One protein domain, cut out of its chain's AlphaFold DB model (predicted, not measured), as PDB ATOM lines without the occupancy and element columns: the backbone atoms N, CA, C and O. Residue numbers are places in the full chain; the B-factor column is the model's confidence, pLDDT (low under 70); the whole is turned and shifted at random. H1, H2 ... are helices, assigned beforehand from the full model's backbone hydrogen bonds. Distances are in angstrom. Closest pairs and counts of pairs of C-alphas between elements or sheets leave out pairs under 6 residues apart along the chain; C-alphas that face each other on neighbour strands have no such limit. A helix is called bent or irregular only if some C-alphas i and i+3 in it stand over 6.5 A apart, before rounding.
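Overview. This is residues 80 to 222 of the 222 residues of the protein "Chloride channel protein" of Proteobacteria bacterium (UniProt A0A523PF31). One long helix, H1, runs along most of a rod, and the helical hairpin of H4 and H5 packs on it, H5 on residues 84 to 96 of H1 and H4 on residues 99 to 111. Over the hairpin, on its far side from H1, H2 packs on H4 and H3 on H5, while the short H6 folds back along H5 and also reaches H1. The printed part has 143 residues with six named helices, H1 to H6 in order along the chain, and no named strand; the class is all helix. It is compact by its radius of gyration of the C-alphas, 16.5 A, and the C-alphas span 58 by 26 by 20 A.

Along the chain. Find C-alpha 80 at (140.192, 78.420, 90.284); from there H1, residues 80 to 112, runs 49.8 A to C-alpha 112 at (111.970, 115.042, 71.785). H1 is irregular, but only just: C-alphas 80 and 83 are 6.8 A apart. Next come H2, residues 119 to 134, 23.4 A long, and H3, residues 143 to 150. H4, residues 156 to 175, is 28.5 A long, and H5, residues 183 to 204, is 31.5 A long. H6, residues 214 to 220, ends at C-alpha 220, (130.460, 96.718, 94.220).

Arrangement. Begin with H1, H4 and H5, a bundle, helices grouped lengthwise. H1 touches H4 at a shallow tilt of 33 degrees, only just short of steep, the same way; their closest C-alphas, Glu 107 and Gly 175, are 4.0 A apart. H1 touches H5 at a steep tilt of 42 degrees, opposite ways, closest at the C-alphas of Cys 92 and Gly 190, 6.6 A. H4 and H5 form a hairpin, with the C-alphas of Ser 156 and Ala 196 closest at 4.4 A. H5 is the hub, touching four helices. It forms a hairpin with H6 too, closest at the C-alphas of Gly 194 and Pro 216, 3.9 A. H3 touches H5, closest at the C-alphas of Ala 149 and Gly 195, 5.6 A. Look outward from H4 to H2: they touch at a shallow tilt of 11 degrees, opposite ways, closest at the C-alphas of Ile 128 and Ala 169, 5.4 A. H2 and H5 are apart. Every O i to N i+4 pair is within hydrogen-bond range in H2, H3, H4, H5 and H6; in H1 it is 28 of 29.

Size, cuts and confidence. The two C-alphas farthest apart, those of Pro 116 and Glu 207, are 58.2 A apart. The printed part has no cut. The link from H3 to H4 is tight, and the other four are short. Mean pLDDT of the printed part is 81.7; look for low confidence, under 70, at residues 80 to 82, residue 152 and residues 205 to 222, the last being the chain's last residue.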
ATOM      1  N   LEU A  80     141.300  78.794  91.168       60.56
ATOM      2  CA  LEU A  80     140.192  78.420  90.284       60.56
ATOM      3  C   LEU A  80     139.006  79.397  90.338       60.56
ATOM      4  O   LEU A  80     138.119  79.302  89.495       60.56
ATOM      5  N   GLU A  81     139.001  80.363  91.261       62.47
ATOM      6  CA  GLU A  81     137.992  81.435  91.314       62.47
ATOM      7  C   GLU A  81     138.287  82.558  90.293       62.47
ATOM      8  O   GLU A  81     137.402  83.331  89.928       62.47
ATOM      9  N   VAL A  82     139.515  82.626  89.754       69.19
ATOM     10  CA  VAL A  82     139.965  83.679  88.819       69.19
ATOM     11  C   VAL A  82     139.098  83.789  87.549       69.19
ATOM     12  O   VAL A  82     138.718  84.908  87.197       69.19
ATOM     13  N   PRO A  83     138.706  82.696  86.862       76.12
ATOM     14  CA  PRO A  83     137.792  82.782  85.721       76.12
ATOM     15  C   PRO A  83     136.408  83.337  86.087       76.12
ATOM     16  O   PRO A  83     135.801  84.037  85.278       76.12
ATOM     17  N   ALA A  84     135.918  83.074  87.304       70.06
ATOM     18  CA  ALA A  84     134.641  83.608  87.771       70.06
ATOM     19  C   ALA A  84     134.704  85.132  87.952       70.06
ATOM     20  O   ALA A  84     133.765  85.825  87.566       70.06
ATOM     21  N   PHE A  85     135.831  85.674  88.428       71.62
ATOM     22  CA  PHE A  85     136.054  87.124  88.488       71.62
ATOM     23  C   PHE A  85     136.127  87.776  87.101       71.62
ATOM     24  O   PHE A  85     135.618  88.880  86.918       71.62
ATOM     25  N   VAL A  86     136.705  87.097  86.104       79.56
ATOM     26  CA  VAL A  86     136.715  87.592  84.714       79.56
ATOM     27  C   VAL A  86     135.293  87.656  84.151       79.56
ATOM     28  O   VAL A  86     134.906  88.669  83.566       79.56
ATOM     29  N   LEU A  87     134.493  86.607  84.359       82.56
ATOM     30  CA  LEU A  87     133.088  86.580  83.943       82.56
ATOM     31  C   LEU A  87     132.253  87.642  84.668       82.56
ATOM     32  O   LEU A  87     131.439  88.311  84.030       82.56
ATOM     33  N   LEU A  88     132.496  87.847  85.963       80.50
ATOM     34  CA  LEU A  88     131.881  88.924  86.731       80.50
ATOM     35  C   LEU A  88     132.242  90.296  86.144       80.50
ATOM     36  O   LEU A  88     131.356  91.116  85.934       80.50
ATOM     37  N   GLY A  89     133.512  90.532  85.803       78.94
ATOM     38  CA  GLY A  89     133.950  91.776  85.162       78.94
ATOM     39  C   GLY A  89     133.251  92.041  83.823       78.94
ATOM     40  O   GLY A  89     132.845  93.173  83.545       78.94
ATOM     41  N   ILE A  90     133.032  90.998  83.014       87.19
ATOM     42  CA  ILE A  90     132.252  91.094  81.769       87.19
ATOM     43  C   ILE A  90     130.792  91.450  82.076       87.19
ATOM     44  O   ILE A  90     130.234  92.341  81.431       87.19
ATOM     45  N   ALA A  91     130.182  90.806  83.074       87.12
ATOM     46  CA  ALA A  91     128.811  91.092  83.490       87.12
ATOM     47  C   ALA A  91     128.653  92.538  83.995       87.12
ATOM     48  O   ALA A  91     127.744  93.241  83.554       87.12
ATOM     49  N   CYS A  92     129.571  93.017  84.841       85.50
ATOM     50  CA  CYS A  92     129.587  94.399  85.320       85.50
ATOM     51  C   CYS A  92     129.768  95.395  84.166       85.50
ATOM     52  O   CYS A  92     129.050  96.389  84.095       85.50
ATOM     53  N   THR A  93     130.657  95.105  83.212       88.44
ATOM     54  CA  THR A  93     130.873  95.962  82.032       88.44
ATOM     55  C   THR A  93     129.621  96.045  81.156       88.44
ATOM     56  O   THR A  93     129.225  97.135  80.729       88.44
ATOM     57  N   ALA A  94     128.963  94.911  80.903       91.94
ATOM     58  CA  ALA A  94     127.706  94.876  80.164       91.94
ATOM     59  C   ALA A  94     126.621  95.682  80.892       91.94
ATOM     60  O   ALA A  94     125.948  96.511  80.275       91.94
ATOM     61  N   MET A  95     126.504  95.507  82.210       91.88
ATOM     62  CA  MET A  95     125.531  96.225  83.030       91.88
ATOM     63  C   MET A  95     125.777  97.739  83.035       91.88
ATOM     64  O   MET A  95     124.845  98.513  82.812       91.88
ATOM     65  N   ALA A  96     127.024  98.174  83.220       88.12
ATOM     66  CA  ALA A  96     127.405  99.583  83.175       88.12
ATOM     67  C   ALA A  96     127.092 100.212  81.808       88.12
ATOM     68  O   ALA A  96     126.571 101.327  81.737       88.12
ATOM     69  N   THR A  97     127.337  99.470  80.722       91.69
ATOM     70  CA  THR A  97     127.007  99.908  79.358       91.69
ATOM     71  C   THR A  97     125.499 100.089  79.183       91.69
ATOM     72  O   THR A  97     125.063 101.130  78.692       91.69
ATOM     73  N   ILE A  98     124.691  99.118  79.625       94.25
ATOM     74  CA  ILE A  98     123.221  99.188  79.566       94.25
ATOM     75  C   ILE A  98     122.704 100.369  80.389       94.25
ATOM     76  O   ILE A  98     121.857 101.125  79.913       94.25
ATOM     77  N   PHE A  99     123.228 100.555  81.601       94.12
ATOM     78  CA  PHE A  99     122.838 101.642  82.489       94.12
ATOM     79  C   PHE A  99     123.107 103.011  81.853       94.12
ATOM     80  O   PHE A  99     122.178 103.807  81.713       94.12
ATOM     81  N   MET A 100     124.330 103.256  81.374       92.38
ATOM     82  CA  MET A 100     124.670 104.514  80.702       92.38
ATOM     83  C   MET A 100     123.825 104.741  79.447       92.38
ATOM     84  O   MET A 100     123.275 105.825  79.257       92.38
ATOM     85  N   TYR A 101     123.666 103.713  78.611       94.62
ATOM     86  CA  TYR A 101     122.860 103.818  77.398       94.62
ATOM     87  C   TYR A 101     121.393 104.141  77.711       94.62
ATOM     88  O   TYR A 101     120.793 104.982  77.044       94.62
ATOM     89  N   SER A 102     120.826 103.537  78.759       94.06
ATOM     90  CA  SER A 102     119.444 103.795  79.175       94.06
ATOM     91  C   SER A 102     119.209 105.254  79.570       94.06
ATOM     92  O   SER A 102     118.160 105.808  79.233       94.06
ATOM     93  N   ILE A 103     120.189 105.894  80.219       93.75
ATOM     94  CA  ILE A 103     120.121 107.307  80.600       93.75
ATOM     95  C   ILE A 103     120.088 108.176  79.344       93.75
ATOM     96  O   ILE A 103     119.136 108.933  79.165       93.75
ATOM     97  N   PHE A 104     121.055 108.001  78.436       93.12
ATOM     98  CA  PHE A 104     121.130 108.793  77.203       93.12
ATOM     99  C   PHE A 104     119.883 108.638  76.330       93.12
ATOM    100  O   PHE A 104     119.329 109.624  75.851       93.12
ATOM    101  N   VAL A 105     119.394 107.406  76.159       95.25
ATOM    102  CA  VAL A 105     118.165 107.152  75.396       95.25
ATOM    103  C   VAL A 105     116.966 107.833  76.048       95.25
ATOM    104  O   VAL A 105     116.136 108.414  75.351       95.25
ATOM    105  N   THR A 106     116.859 107.785  77.376       93.69
ATOM    106  CA  THR A 106     115.724 108.382  78.088       93.69
ATOM    107  C   THR A 106     115.753 109.908  78.022       93.69
ATOM    108  O   THR A 106     114.715 110.523  77.770       93.69
ATOM    109  N   GLU A 107     116.930 110.521  78.161       91.81
ATOM    110  CA  GLU A 107     117.141 111.959  77.950       91.81
ATOM    111  C   GLU A 107     116.751 112.389  76.529       91.81
ATOM    112  O   GLU A 107     115.985 113.341  76.360       91.81
ATOM    113  N   ASP A 108     117.190 111.648  75.509       92.69
ATOM    114  CA  ASP A 108     116.853 111.917  74.108       92.69
ATOM    115  C   ASP A 108     115.348 111.796  73.833       92.69
ATOM    116  O   ASP A 108     114.764 112.623  73.126       92.69
ATOM    117  N   VAL A 109     114.704 110.754  74.367       92.81
ATOM    118  CA  VAL A 109     113.268 110.505  74.181       92.81
ATOM    119  C   VAL A 109     112.444 111.601  74.851       92.81
ATOM    120  O   VAL A 109     111.562 112.178  74.209       92.81
ATOM    121  N   ILE A 110     112.741 111.940  76.108       90.69
ATOM    122  CA  ILE A 110     112.020 112.990  76.843       90.69
ATOM    123  C   ILE A 110     112.302 114.371  76.236       90.69
ATOM    124  O   ILE A 110     111.399 115.208  76.159       90.69
ATOM    125  N   GLY A 111     113.521 114.602  75.743       87.44
ATOM    126  CA  GLY A 111     113.903 115.827  75.044       87.44
ATOM    127  C   GLY A 111     113.104 116.066  73.760       87.44
ATOM    128  O   GLY A 111     112.748 117.209  73.470       87.44
ATOM    129  N   LYS A 112     112.767 114.996  73.026       90.94
ATOM    130  CA  LYS A 112     111.970 115.042  71.785       90.94
ATOM    131  C   LYS A 112     110.460 115.109  72.021       90.94
ATOM    132  O   LYS A 112     109.717 115.415  71.089       90.94
ATOM    133  N   MET A 113     109.981 114.820  73.231       89.50
ATOM    134  CA  MET A 113     108.552 114.878  73.524       89.50
ATOM    135  C   MET A 113     108.049 116.334  73.545       89.50
ATOM    136  O   MET A 113     108.634 117.175  74.237       89.50
ATOM    137  N   PRO A 114     106.931 116.641  72.851       84.75
ATOM    138  CA  PRO A 114     106.328 117.972  72.821       84.75
ATOM    139  C   PRO A 114     105.559 118.239  74.124       84.75
ATOM    140  O   PRO A 114     104.338 118.377  74.134       84.75
ATOM    141  N   MET A 115     106.272 118.270  75.248       85.31
ATOM    142  CA  MET A 115     105.714 118.560  76.565       85.31
ATOM    143  C   MET A 115     106.406 119.771  77.195       85.31
ATOM    144  O   MET A 115     107.620 119.948  77.031       85.31
ATOM    145  N   PRO A 116     105.666 120.610  77.936       86.25
ATOM    146  CA  PRO A 116     106.250 121.774  78.572       86.25
ATOM    147  C   PRO A 116     107.153 121.356  79.743       86.25
ATOM    148  O   PRO A 116     106.881 120.385  80.448       86.25
ATOM    149  N   ALA A 117     108.240 122.102  79.959       83.50
ATOM    150  CA  ALA A 117     109.332 121.700  80.851       83.50
ATOM    151  C   ALA A 117     108.900 121.422  82.305       83.50
ATOM    152  O   ALA A 117     109.479 120.561  82.955       83.50
ATOM    153  N   TRP A 118     107.857 122.095  82.794       85.69
ATOM    154  CA  TRP A 118     107.316 121.922  84.147       85.69
ATOM    155  C   TRP A 118     106.530 120.617  84.341       85.69
ATOM    156  O   TRP A 118     106.384 120.160  85.471       85.69
ATOM    157  N   LEU A 119     106.051 119.991  83.261       89.00
ATOM    158  CA  LEU A 119     105.312 118.727  83.330       89.00
ATOM    159  C   LEU A 119     106.248 117.508  83.372       89.00
ATOM    160  O   LEU A 119     105.863 116.452  83.874       89.00
ATOM    161  N   ARG A 120     107.494 117.658  82.894       89.31
ATOM    162  CA  ARG A 120     108.495 116.577  82.857       89.31
ATOM    163  C   ARG A 120     108.770 115.988  84.249       89.31
ATOM    164  O   ARG A 120     108.658 114.767  84.375       89.31
ATOM    165  N   PRO A 121     109.027 116.787  85.308       90.62
ATOM    166  CA  PRO A 121     109.249 116.240  86.645       90.62
ATOM    167  C   PRO A 121     107.992 115.601  87.241       90.62
ATOM    168  O   PRO A 121     108.094 114.590  87.924       90.62
ATOM    169  N   ALA A 122     106.798 116.137  86.959       91.62
ATOM    170  CA  ALA A 122     105.548 115.574  87.472       91.62
ATOM    171  C   ALA A 122     105.289 114.162  86.918       91.62
ATOM    172  O   ALA A 122     104.981 113.243  87.676       91.62
ATOM    173  N   LEU A 123     105.481 113.971  85.608       91.56
ATOM    174  CA  LEU A 123     105.360 112.659  84.967       91.56
ATOM    175  C   LEU A 123     106.461 111.698  85.425       91.56
ATOM    176  O   LEU A 123     106.167 110.549  85.747       91.56
ATOM    177  N   GLY A 124     107.707 112.171  85.511       91.75
ATOM    178  CA  GLY A 124     108.819 111.361  86.010       91.75
ATOM    179  C   GLY A 124     108.581 110.883  87.438       91.75
ATOM    180  O   GLY A 124     108.679 109.691  87.711       91.75
ATOM    181  N   GLY A 125     108.172 111.786  88.332       92.12
ATOM    182  CA  GLY A 125     107.845 111.460  89.718       92.12
ATOM    183  C   GLY A 125     106.677 110.482  89.843       92.12
ATOM    184  O   GLY A 125     106.735 109.574  90.667       92.12
ATOM    185  N   PHE A 126     105.652 110.603  88.993       94.19
ATOM    186  CA  PHE A 126     104.543 109.647  88.954       94.19
ATOM    187  C   PHE A 126     105.005 108.244  88.541       94.19
ATOM    188  O   PHE A 126     104.679 107.266  89.215       94.19
ATOM    189  N   ILE A 127     105.804 108.134  87.473       93.81
ATOM    190  CA  ILE A 127     106.308 106.841  86.991       93.81
ATOM    191  C   ILE A 127     107.270 106.218  88.010       93.81
ATOM    192  O   ILE A 127     107.140 105.041  88.338       93.81
ATOM    193  N   ILE A 128     108.199 107.005  88.560       93.94
ATOM    194  CA  ILE A 128     109.129 106.548  89.602       93.94
ATOM    195  C   ILE A 128     108.359 106.126  90.858       93.94
ATOM    196  O   ILE A 128     108.677 105.097  91.448       93.94
ATOM    197  N   GLY A 129     107.320 106.872  91.241       92.62
ATOM    198  CA  GLY A 129     106.435 106.520  92.348       92.62
ATOM    199  C   GLY A 129     105.731 105.183  92.119       92.62
ATOM    200  O   GLY A 129     105.734 104.336  93.009       92.62
ATOM    201  N   ALA A 130     105.209 104.942  90.913       95.12
ATOM    202  CA  ALA A 130     104.600 103.663  90.550       95.12
ATOM    203  C   ALA A 130     105.606 102.497  90.602       95.12
ATOM    204  O   ALA A 130     105.283 101.435  91.132       95.12
ATOM    205  N   ILE A 131     106.840 102.704  90.126       93.38
ATOM    206  CA  ILE A 131     107.929 101.719  90.257       93.38
ATOM    207  C   ILE A 131     108.236 101.460  91.739       93.38
ATOM    208  O   ILE A 131     108.380 100.307  92.142       93.38
ATOM    209  N   GLY A 132     108.290 102.512  92.556       91.38
ATOM    210  CA  GLY A 132     108.554 102.430  93.991       91.38
ATOM    211  C   GLY A 132     107.476 101.690  94.785       91.38
ATOM    212  O   GLY A 132     107.804 101.033  95.767       91.38
ATOM    213  N   LEU A 133     106.212 101.729  94.348       92.50
ATOM    214  CA  LEU A 133     105.139 100.936  94.962       92.50
ATOM    215  C   LEU A 133     105.342  99.430  94.757       92.50
ATOM    216  O   LEU A 133     105.039  98.647  95.655       92.50
ATOM    217  N   ALA A 134     105.860  99.022  93.596       91.00
ATOM    218  CA  ALA A 134     106.177  97.621  93.321       91.00
ATOM    219  C   ALA A 134     107.514  97.195  93.953       91.00
ATOM    220  O   ALA A 134     107.631  96.094  94.489       91.00
ATOM    221  N   TYR A 135     108.518  98.074  93.906       90.31
ATOM    222  CA  TYR A 135     109.875  97.820  94.380       90.31
ATOM    223  C   TYR A 135     110.347  98.953  95.305       90.31
ATOM    224  O   TYR A 135     111.094  99.835  94.869       90.31
ATOM    225  N   PRO A 136     109.980  98.936  96.600       88.31
ATOM    226  CA  PRO A 136     110.329 100.016  97.529       88.31
ATOM    227  C   PRO A 136     111.843 100.188  97.703       88.31
ATOM    228  O   PRO A 136     112.323 101.306  97.850       88.31
ATOM    229  N   HIS A 137     112.611  99.104  97.566       87.06
ATOM    230  CA  HIS A 137     114.079  99.087  97.612       87.06
ATOM    231  C   HIS A 137     114.755  99.969  96.543       87.06
ATOM    232  O   HIS A 137     115.937 100.297  96.652       87.06
ATOM    233  N   VAL A 138     114.026 100.341  95.485       86.31
ATOM    234  CA  VAL A 138     114.522 101.212  94.411       86.31
ATOM    235  C   VAL A 138     114.520 102.682  94.837       86.31
ATOM    236  O   VAL A 138     115.290 103.477  94.291       86.31
ATOM    237  N   LEU A 139     113.698 103.054  95.820       84.81
ATOM    238  CA  LEU A 139     113.611 104.423  96.317       84.81
ATOM    239  C   LEU A 139     114.824 104.775  97.194       84.81
ATOM    240  O   LEU A 139     115.391 103.939  97.893       84.81
ATOM    241  N   GLY A 140     115.243 106.040  97.142       81.88
ATOM    242  CA  GLY A 140     116.383 106.534  97.915       81.88
ATOM    243  C   GLY A 140     117.738 105.981  97.459       81.88
ATOM    244  O   GLY A 140     117.951 105.655  96.286       81.88
ATOM    245  N   VAL A 141     118.685 105.914  98.399       74.56
ATOM    246  CA  VAL A 141     120.088 105.563  98.112       74.56
ATOM    247  C   VAL A 141     120.279 104.057  97.902       74.56
ATOM    248  O   VAL A 141     121.120 103.658  97.106       74.56
ATOM    249  N   GLY A 142     119.447 103.223  98.536       78.56
ATOM    250  CA  GLY A 142     119.477 101.766  98.373       78.56
ATOM    251  C   GLY A 142     120.465 101.026  99.281       78.56
ATOM    252  O   GLY A 142     120.690  99.843  99.056       78.56
ATOM    253  N   TYR A 143     121.029 101.676 100.311       77.19
ATOM    254  CA  TYR A 143     121.981 101.043 101.237       77.19
ATOM    255  C   TYR A 143     121.436  99.776 101.899       77.19
ATOM    256  O   TYR A 143     122.161  98.798 102.011       77.19
ATOM    257  N   GLU A 144     120.160  99.770 102.288       80.44
ATOM    258  CA  GLU A 144     119.516  98.614 102.922       80.44
ATOM    259  C   GLU A 144     119.485  97.400 101.992       80.44
ATOM    260  O   GLU A 144     119.843  96.297 102.393       80.44
ATOM    261  N   ALA A 145     119.110  97.601 100.729       82.00
ATOM    262  CA  ALA A 145     119.102  96.524  99.748       82.00
ATOM    263  C   ALA A 145     120.527  96.077  99.399       82.00
ATOM    264  O   ALA A 145     120.770  94.877  99.315       82.00
ATOM    265  N   THR A 146     121.485  97.001  99.267       80.56
ATOM    266  CA  THR A 146     122.906  96.653  99.101       80.56
ATOM    267  C   THR A 146     123.406  95.787 100.259       80.56
ATOM    268  O   THR A 146     124.016  94.750 100.021       80.56
ATOM    269  N   ASP A 147     123.126  96.170 101.505       80.50
ATOM    270  CA  ASP A 147     123.515  95.408 102.695       80.50
ATOM    271  C   ASP A 147     122.860  94.017 102.711       80.50
ATOM    272  O   ASP A 147     123.526  93.019 102.975       80.50
ATOM    273  N   GLN A 148     121.582  93.915 102.334       81.12
ATOM    274  CA  GLN A 148     120.894  92.628 102.198       81.12
ATOM    275  C   GLN A 148     121.471  91.755 101.072       81.12
ATOM    276  O   GLN A 148     121.555  90.539 101.237       81.12
ATOM    277  N   ALA A 149     121.899  92.344  99.952       78.44
ATOM    278  CA  ALA A 149     122.570  91.618  98.872       78.44
ATOM    279  C   ALA A 149     123.953  91.106  99.302       78.44
ATOM    280  O   ALA A 149     124.293  89.961  99.018       78.44
ATOM    281  N   LEU A 150     124.719  91.920 100.038       72.62
ATOM    282  CA  LEU A 150     126.016  91.531 100.608       72.62
ATOM    283  C   LEU A 150     125.890  90.424 101.665       72.62
ATOM    284  O   LEU A 150     126.817  89.641 101.846       72.62
ATOM    285  N   LYS A 151     124.746  90.358 102.352       75.56
ATOM    286  CA  LYS A 151     124.400  89.315 103.331       75.56
ATOM    287  C   LYS A 151     123.723  88.091 102.713       75.56
ATOM    288  O   LYS A 151     123.242  87.247 103.463       75.56
ATOM    289  N   GLU A 152     123.620  88.020 101.384       68.75
ATOM    290  CA  GLU A 152     122.933  86.940 100.655       68.75
ATOM    291  C   GLU A 152     121.462  86.742 101.074       68.75
ATOM    292  O   GLU A 152     120.862  85.691 100.857       68.75
ATOM    293  N   ALA A 153     120.841  87.771 101.654       76.69
ATOM    294  CA  ALA A 153     119.461  87.720 102.132       76.69
ATOM    295  C   ALA A 153     118.434  87.907 101.000       76.69
ATOM    296  O   ALA A 153     117.233  87.748 101.219       76.69
ATOM    297  N   LEU A 154     118.894  88.254  99.793       82.81
ATOM    298  CA  LEU A 154     118.048  88.464  98.624       82.81
ATOM    299  C   LEU A 154     118.211  87.318  97.620       82.81
ATOM    300  O   LEU A 154     119.335  86.941  97.292       82.81
ATOM    301  N   PRO A 155     117.109  86.790  97.062       87.81
ATOM    302  CA  PRO A 155     117.191  85.820  95.982       87.81
ATOM    303  C   PRO A 155     117.675  86.487  94.686       87.81
ATOM    304  O   PRO A 155     117.315  87.627  94.377       87.81
ATOM    305  N   SER A 156     118.445  85.751  93.880       85.88
ATOM    306  CA  SER A 156     119.056  86.251  92.635       85.88
ATOM    307  C   SER A 156     118.038  86.851  91.657       85.88
ATOM    308  O   SER A 156     118.280  87.916  91.093       85.88
ATOM    309  N   GLY A 157     116.862  86.233  91.509       88.19
ATOM    310  CA  GLY A 157     115.786  86.755  90.658       88.19
ATOM    311  C   GLY A 157     115.258  88.121  91.109       88.19
ATOM    312  O   GLY A 157     114.963  88.975  90.274       88.19
ATOM    313  N   PHE A 158     115.198  88.367  92.420       90.44
ATOM    314  CA  PHE A 158     114.776  89.662  92.950       90.44
ATOM    315  C   PHE A 158     115.859  90.725  92.755       90.44
ATOM    316  O   PHE A 158     115.540  91.843  92.367       90.44
ATOM    317  N   MET A 159     117.139  90.372  92.910       90.19
ATOM    318  CA  MET A 159     118.249  91.281  92.592       90.19
ATOM    319  C   MET A 159     118.240  91.704  91.118       90.19
ATOM    320  O   MET A 159     118.377  92.888  90.824       90.19
ATOM    321  N   ILE A 160     117.980  90.776  90.190       92.00
ATOM    322  CA  ILE A 160     117.828  91.098  88.761       92.00
ATOM    323  C   ILE A 160     116.639  92.044  88.529       92.00
ATOM    324  O   ILE A 160     116.760  93.016  87.781       92.00
ATOM    325  N   ALA A 161     115.506  91.817  89.198       93.19
ATOM    326  CA  ALA A 161     114.363  92.727  89.117       93.19
ATOM    327  C   ALA A 161     114.712  94.138  89.632       93.19
ATOM    328  O   ALA A 161     114.361  95.133  88.995       93.19
ATOM    329  N   LEU A 162     115.462  94.232  90.737       92.38
ATOM    330  CA  LEU A 162     115.939  95.504  91.286       92.38
ATOM    331  C   LEU A 162     116.921  96.217  90.352       92.38
ATOM    332  O   LEU A 162     116.848  97.438  90.236       92.38
ATOM    333  N   ILE A 163     117.793  95.484  89.653       93.75
ATOM    334  CA  ILE A 163     118.699  96.039  88.637       93.75
ATOM    335  C   ILE A 163     117.900  96.757  87.546       93.75
ATOM    336  O   ILE A 163     118.169  97.922  87.236       93.75
ATOM    337  N   VAL A 164     116.886  96.088  86.993       94.69
ATOM    338  CA  VAL A 164     116.037  96.654  85.934       94.69
ATOM    339  C   VAL A 164     115.249  97.852  86.461       94.69
ATOM    340  O   VAL A 164     115.254  98.921  85.846       94.69
ATOM    341  N   ALA A 165     114.615  97.705  87.624       94.19
ATOM    342  CA  ALA A 165     113.782  98.748  88.205       94.19
ATOM    343  C   ALA A 165     114.593  99.997  88.596       94.19
ATOM    344  O   ALA A 165     114.169 101.114  88.298       94.19
ATOM    345  N   LYS A 166     115.785  99.837  89.191       93.88
ATOM    346  CA  LYS A 166     116.670 100.959  89.550       93.88
ATOM    347  C   LYS A 166     117.239 101.654  88.321       93.88
ATOM    348  O   LYS A 166     117.286 102.884  88.301       93.88
ATOM    349  N   THR A 167     117.613 100.890  87.293       94.62
ATOM    350  CA  THR A 167     118.071 101.433  86.004       94.62
ATOM    351  C   THR A 167     116.987 102.306  85.381       94.62
ATOM    352  O   THR A 167     117.232 103.478  85.102       94.62
ATOM    353  N   ALA A 168     115.762 101.781  85.263       94.25
ATOM    354  CA  ALA A 168     114.628 102.523  84.719       94.25
ATOM    355  C   ALA A 168     114.293 103.768  85.555       94.25
ATOM    356  O   ALA A 168     114.181 104.863  85.007       94.25
ATOM    357  N   ALA A 169     114.188 103.631  86.881       94.19
ATOM    358  CA  ALA A 169     113.873 104.751  87.766       94.19
ATOM    359  C   ALA A 169     114.920 105.873  87.676       94.19
ATOM    360  O   ALA A 169     114.558 107.046  87.610       94.19
ATOM    361  N   THR A 170     116.208 105.525  87.621       93.25
ATOM    362  CA  THR A 170     117.301 106.504  87.527       93.25
ATOM    363  C   THR A 170     117.333 107.177  86.156       93.25
ATOM    364  O   THR A 170     117.451 108.399  86.087       93.25
ATOM    365  N   ALA A 171     117.180 106.414  85.069       94.00
ATOM    366  CA  ALA A 171     117.149 106.966  83.716       94.00
ATOM    367  C   ALA A 171     115.969 107.934  83.530       94.00
ATOM    368  O   ALA A 171     116.144 109.028  82.997       94.00
ATOM    369  N   ILE A 172     114.789 107.576  84.047       93.69
ATOM    370  CA  ILE A 172     113.601 108.442  84.026       93.69
ATOM    371  C   ILE A 172     113.820 109.681  84.895       93.69
ATOM    372  O   ILE A 172     113.472 110.780  84.474       93.69
ATOM    373  N   ALA A 173     114.418 109.537  86.082       92.56
ATOM    374  CA  ALA A 173     114.701 110.672  86.956       92.56
ATOM    375  C   ALA A 173     115.605 111.703  86.263       92.56
ATOM    376  O   ALA A 173     115.262 112.886  86.192       92.56
ATOM    377  N   LEU A 174     116.727 111.256  85.699       91.31
ATOM    378  CA  LEU A 174     117.668 112.144  85.014       91.31
ATOM    379  C   LEU A 174     117.055 112.736  83.739       91.31
ATOM    380  O   LEU A 174     117.073 113.954  83.564       91.31
ATOM    381  N   GLY A 175     116.386 111.918  82.922       89.69
ATOM    382  CA  GLY A 175     115.727 112.384  81.701       89.69
ATOM    383  C   GLY A 175     114.587 113.383  81.939       89.69
ATOM    384  O   GLY A 175     114.381 114.294  81.138       89.69
ATOM    385  N   CYS A 176     113.871 113.279  83.062       90.44
ATOM    386  CA  CYS A 176     112.835 114.237  83.463       90.44
ATOM    387  C   CYS A 176     113.388 115.528  84.093       90.44
ATOM    388  O   CYS A 176     112.603 116.437  84.378       90.44
ATOM    389  N   GLY A 177     114.707 115.632  84.294       85.19
ATOM    390  CA  GLY A 177     115.369 116.819  84.837       85.19
ATOM    391  C   GLY A 177     115.430 116.879  86.365       85.19
ATOM    392  O   GLY A 177     115.566 117.971  86.920       85.19
ATOM    393  N   PHE A 178     115.320 115.745  87.066       86.12
ATOM    394  CA  PHE A 178     115.587 115.712  88.505       86.12
ATOM    395  C   PHE A 178     117.081 115.922  88.777       86.12
ATOM    396  O   PHE A 178     117.940 115.349  88.108       86.12
ATOM    397  N   ALA A 179     117.399 116.724  89.795       76.88
ATOM    398  CA  ALA A 179     118.774 116.905  90.242       76.88
ATOM    399  C   ALA A 179     119.259 115.632  90.953       76.88
ATOM    400  O   ALA A 179     118.720 115.249  91.992       76.88
ATOM    401  N   GLY A 180     120.274 114.977  90.398       77.69
ATOM    402  CA  GLY A 180     120.824 113.741  90.940       77.69
ATOM    403  C   GLY A 180     122.161 113.376  90.306       77.69
ATOM    404  O   GLY A 180     122.616 114.019  89.364       77.69
ATOM    405  N   GLY A 181     122.801 112.343  90.849       81.56
ATOM    406  CA  GLY A 181     124.047 111.790  90.327       81.56
ATOM    407  C   GLY A 181     123.909 110.304  90.016       81.56
ATOM    408  O   GLY A 181     123.101 109.604  90.624       81.56
ATOM    409  N   VAL A 182     124.740 109.814  89.097       85.94
ATOM    410  CA  VAL A 182     124.768 108.400  88.680       85.94
ATOM    411  C   VAL A 182     125.565 107.493  89.623       85.94
ATOM    412  O   VAL A 182     125.453 106.278  89.529       85.94
ATOM    413  N   PHE A 183     126.320 108.075  90.562       82.94
ATOM    414  CA  PHE A 183     127.265 107.357  91.422       82.94
ATOM    415  C   PHE A 183     126.602 106.386  92.415       82.94
ATOM    416  O   PHE A 183     126.966 105.221  92.499       82.94
ATOM    417  N   ASN A 184     125.592 106.833  93.167       83.38
ATOM    418  CA  ASN A 184     124.888 105.941  94.099       83.38
ATOM    419  C   ASN A 184     124.121 104.820  93.377       83.38
ATOM    420  O   ASN A 184     124.230 103.665  93.789       83.38
ATOM    421  N   PRO A 185     123.374 105.115  92.293       87.56
ATOM    422  CA  PRO A 185     122.775 104.075  91.470       87.56
ATOM    423  C   PRO A 185     123.796 103.083  90.902       87.56
ATOM    424  O   PRO A 185     123.508 101.893  90.918       87.56
ATOM    425  N   SER A 186     124.979 103.521  90.451       87.81
ATOM    426  CA  SER A 186     125.985 102.602  89.899       87.81
ATOM    427  C   SER A 186     126.519 101.635  90.953       87.81
ATOM    428  O   SER A 186     126.562 100.436  90.697       87.81
ATOM    429  N   LEU A 187     126.811 102.123  92.162       83.62
ATOM    430  CA  LEU A 187     127.231 101.271  93.277       83.62
ATOM    431  C   LEU A 187     126.160 100.226  93.635       83.62
ATOM    432  O   LEU A 187     126.452  99.039  93.780       83.62
ATOM    433  N   PHE A 188     124.896 100.649  93.719       87.94
ATOM    434  CA  PHE A 188     123.768  99.743  93.949       87.94
ATOM    435  C   PHE A 188     123.680  98.653  92.872       87.94
ATOM    436  O   PHE A 188     123.554  97.472  93.189       87.94
ATOM    437  N   LEU A 189     123.769  99.037  91.595       90.44
ATOM    438  CA  LEU A 189     123.723  98.098  90.474       90.44
ATOM    439  C   LEU A 189     124.915  97.128  90.496       90.44
ATOM    440  O   LEU A 189     124.719  95.944  90.221       90.44
ATOM    441  N   GLY A 190     126.107  97.592  90.880       85.38
ATOM    442  CA  GLY A 190     127.303  96.762  91.055       85.38
ATOM    443  C   GLY A 190     127.119  95.683  92.125       85.38
ATOM    444  O   GLY A 190     127.306  94.497  91.841       85.38
ATOM    445  N   ALA A 191     126.643  96.052  93.321       84.62
ATOM    446  CA  ALA A 191     126.353  95.076  94.381       84.62
ATOM    447  C   ALA A 191     125.262  94.076  93.992       84.62
ATOM    448  O   ALA A 191     125.408  92.886  94.263       84.62
ATOM    449  N   MET A 192     124.183  94.521  93.343       89.69
ATOM    450  CA  MET A 192     123.121  93.611  92.896       89.69
ATOM    451  C   MET A 192     123.613  92.652  91.807       89.69
ATOM    452  O   MET A 192     123.232  91.482  91.799       89.69
ATOM    453  N   THR A 193     124.469  93.131  90.897       88.00
ATOM    454  CA  THR A 193     125.037  92.313  89.814       88.00
ATOM    455  C   THR A 193     126.012  91.281  90.374       88.00
ATOM    456  O   THR A 193     125.890  90.101  90.053       88.00
ATOM    457  N   GLY A 194     126.922  91.692  91.265       82.19
ATOM    458  CA  GLY A 194     127.825  90.778  91.973       82.19
ATOM    459  C   GLY A 194     127.081  89.789  92.874       82.19
ATOM    460  O   GLY A 194     127.408  88.606  92.876       82.19
ATOM    461  N   GLY A 195     126.034  90.256  93.563       82.44
ATOM    462  CA  GLY A 195     125.064  89.471  94.332       82.44
ATOM    463  C   GLY A 195     124.432  88.346  93.527       82.44
ATOM    464  O   GLY A 195     124.579  87.162  93.837       82.44
ATOM    465  N   ALA A 196     123.744  88.717  92.449       86.06
ATOM    466  CA  ALA A 196     123.068  87.772  91.574       86.06
ATOM    467  C   ALA A 196     124.056  86.804  90.907       86.06
ATOM    468  O   ALA A 196     123.791  85.603  90.864       86.06
ATOM    469  N   PHE A 197     125.198  87.307  90.427       84.31
ATOM    470  CA  PHE A 197     126.238  86.482  89.821       84.31
ATOM    471  C   PHE A 197     126.818  85.476  90.818       84.31
ATOM    472  O   PHE A 197     126.962  84.310  90.466       84.31
ATOM    473  N   GLY A 198     127.089  85.891  92.060       76.12
ATOM    474  CA  GLY A 198     127.606  85.017  93.113       76.12
ATOM    475  C   GLY A 198     126.683  83.838  93.407       76.12
ATOM    476  O   GLY A 198     127.124  82.689  93.386       76.12
ATOM    477  N   ILE A 199     125.382  84.102  93.567       79.44
ATOM    478  CA  ILE A 199     124.381  83.048  93.785       79.44
ATOM    479  C   ILE A 199     124.287  82.115  92.568       79.44
ATOM    480  O   ILE A 199     124.258  80.896  92.724       79.44
ATOM    481  N   ILE A 200     124.262  82.658  91.347       81.25
ATOM    482  CA  ILE A 200     124.171  81.842  90.125       81.25
ATOM    483  C   ILE A 200     125.426  80.976  89.960       81.25
ATOM    484  O   ILE A 200     125.315  79.776  89.714       81.25
ATOM    485  N   ALA A 201     126.615  81.547  90.143       75.12
ATOM    486  CA  ALA A 201     127.878  80.825  90.050       75.12
ATOM    487  C   ALA A 201     127.945  79.672  91.063       75.12
ATOM    488  O   ALA A 201     128.339  78.564  90.696       75.12
ATOM    489  N   ALA A 202     127.469  79.895  92.291       70.88
ATOM    490  CA  ALA A 202     127.391  78.863  93.321       70.88
ATOM    491  C   ALA A 202     126.437  77.713  92.956       70.88
ATOM    492  O   ALA A 202     126.730  76.556  93.253       70.88
ATOM    493  N   THR A 203     125.322  77.997  92.269       74.00
ATOM    494  CA  THR A 203     124.410  76.937  91.798       74.00
ATOM    495  C   THR A 203     124.990  76.093  90.662       74.00
ATOM    496  O   THR A 203     124.655  74.915  90.556       74.00
ATOM    497  N   VAL A 204     125.855  76.666  89.817       72.38
ATOM    498  CA  VAL A 204     126.439  75.972  88.655       72.38
ATOM    499  C   VAL A 204     127.723  75.218  89.028       72.38
ATOM    500  O   VAL A 204     127.964  74.134  88.500       72.38
ATOM    501  N   PHE A 205     128.523  75.751  89.956       68.56
ATOM    502  CA  PHE A 205     129.795  75.161  90.391       68.56
ATOM    503  C   PHE A 205     129.883  75.022  91.924       68.56
ATOM    504  O   PHE A 205     130.711  75.680  92.559       68.56
ATOM    505  N   PRO A 206     129.069  74.144  92.543       62.06
ATOM    506  CA  PRO A 206     129.026  73.986  94.000       62.06
ATOM    507  C   PRO A 206     130.353  73.501  94.612       62.06
ATOM    508  O   PRO A 206     130.642  73.827  95.757       62.06
ATOM    509  N   GLU A 207     131.193  72.779  93.858       56.44
ATOM    510  CA  GLU A 207     132.500  72.281  94.334       56.44
ATOM    511  C   GLU A 207     133.603  73.357  94.399       56.44
ATOM    512  O   GLU A 207     134.633  73.139  95.032       56.44
ATOM    513  N   LEU A 208     133.399  74.519  93.762       55.16
ATOM    514  CA  LEU A 208     134.355  75.641  93.733       55.16
ATOM    515  C   LEU A 208     133.914  76.825  94.617       55.16
ATOM    516  O   LEU A 208     134.650  77.801  94.751       55.16
ATOM    517  N   SER A 209     132.721  76.750  95.212       51.22
ATOM    518  CA  SER A 209     132.085  77.827  95.979       51.22
ATOM    519  C   SER A 209     132.459  77.759  97.466       51.22
ATOM    520  O   SER A 209     131.680  77.306  98.306       51.22
ATOM    521  N   SER A 210     133.679  78.175  97.813       46.53
ATOM    522  CA  SER A 210     134.155  78.145  99.210       46.53
ATOM    523  C   SER A 210     133.607  79.293 100.074       46.53
ATOM    524  O   SER A 210     133.598  79.183 101.299       46.53
ATOM    525  N   SER A 211     133.140  80.398  99.479       48.78
ATOM    526  CA  SER A 211     132.457  81.478 100.208       48.78
ATOM    527  C   SER A 211     131.594  82.320  99.258       48.78
ATOM    528  O   SER A 211     132.085  82.860  98.268       48.78
ATOM    529  N   HIS A 212     130.301  82.418  99.555       51.91
ATOM    530  CA  HIS A 212     129.274  82.958  98.661       51.91
ATOM    531  C   HIS A 212     129.245  84.510  98.638       51.91
ATOM    532  O   HIS A 212     128.822  85.110  97.647       51.91
ATOM    533  N   GLY A 213     129.809  85.168  99.661       48.88
ATOM    534  CA  GLY A 213     129.709  86.618  99.867       48.88
ATOM    535  C   GLY A 213     130.883  87.456  99.344       48.88
ATOM    536  O   GLY A 213     130.854  88.684  99.441       48.88
ATOM    537  N   ALA A 214     131.897  86.832  98.730       51.41
ATOM    538  CA  ALA A 214     133.011  87.558  98.119       51.41
ATOM    539  C   ALA A 214     132.592  88.263  96.812       51.41
ATOM    540  O   ALA A 214     132.795  89.463  96.655       51.41
ATOM    541  N   LEU A 215     131.962  87.552  95.873       54.62
ATOM    542  CA  LEU A 215     131.585  88.082  94.547       54.62
ATOM    543  C   LEU A 215     130.685  89.345  94.578       54.62
ATOM    544  O   LEU A 215     130.918  90.248  93.769       54.62
ATOM    545  N   PRO A 216     129.730  89.491  95.518       50.34
ATOM    546  CA  PRO A 216     128.964  90.725  95.713       50.34
ATOM    547  C   PRO A 216     129.828  91.937  96.115       50.34
ATOM    548  O   PRO A 216     129.588  93.044  95.631       50.34
ATOM    549  N   LEU A 217     130.864  91.739  96.943       52.78
ATOM    550  CA  LEU A 217     131.801  92.803  97.341       52.78
ATOM    551  C   LEU A 217     132.703  93.253  96.196       52.78
ATOM    552  O   LEU A 217     132.970  94.444  96.058       52.78
ATOM    553  N   TRP A 218     133.182  92.310  95.386       49.31
ATOM    554  CA  TRP A 218     134.010  92.632  94.224       49.31
ATOM    555  C   TRP A 218     133.185  93.314  93.125       49.31
ATOM    556  O   TRP A 218     133.667  94.251  92.497       49.31
ATOM    557  N   GLY A 219     131.920  92.916  92.942       42.62
ATOM    558  CA  GLY A 219     130.991  93.581  92.021       42.62
ATOM    559  C   GLY A 219     130.649  95.023  92.418       42.62
ATOM    560  O   GLY A 219     130.435  95.853  91.543       42.62
ATOM    561  N   TRP A 220     130.652  95.349  93.716       42.88
ATOM    562  CA  TRP A 220     130.460  96.718  94.220       42.88
ATOM    563  C   TRP A 220     131.605  97.682  93.859       42.88
ATOM    564  O   TRP A 220     131.401  98.895  93.837       42.88
ATOM    565  N   GLN A 221     132.815  97.174  93.615       44.03
ATOM    566  CA  GLN A 221     133.996  98.000  93.330       44.03
ATOM    567  C   GLN A 221     134.113  98.439  91.858       44.03
ATOM    568  O   GLN A 221     135.041  99.186  91.541       44.03
ATOM    569  N   VAL A 222     133.212  97.978  90.979       37.38
ATOM    570  CA  VAL A 222     133.177  98.295  89.537       37.38
ATOM    571  C   VAL A 222     132.144  99.378  89.254       37.38
ATOM    572  O   VAL A 222     132.485 100.326  88.513       37.38
TER     573      VAL A 222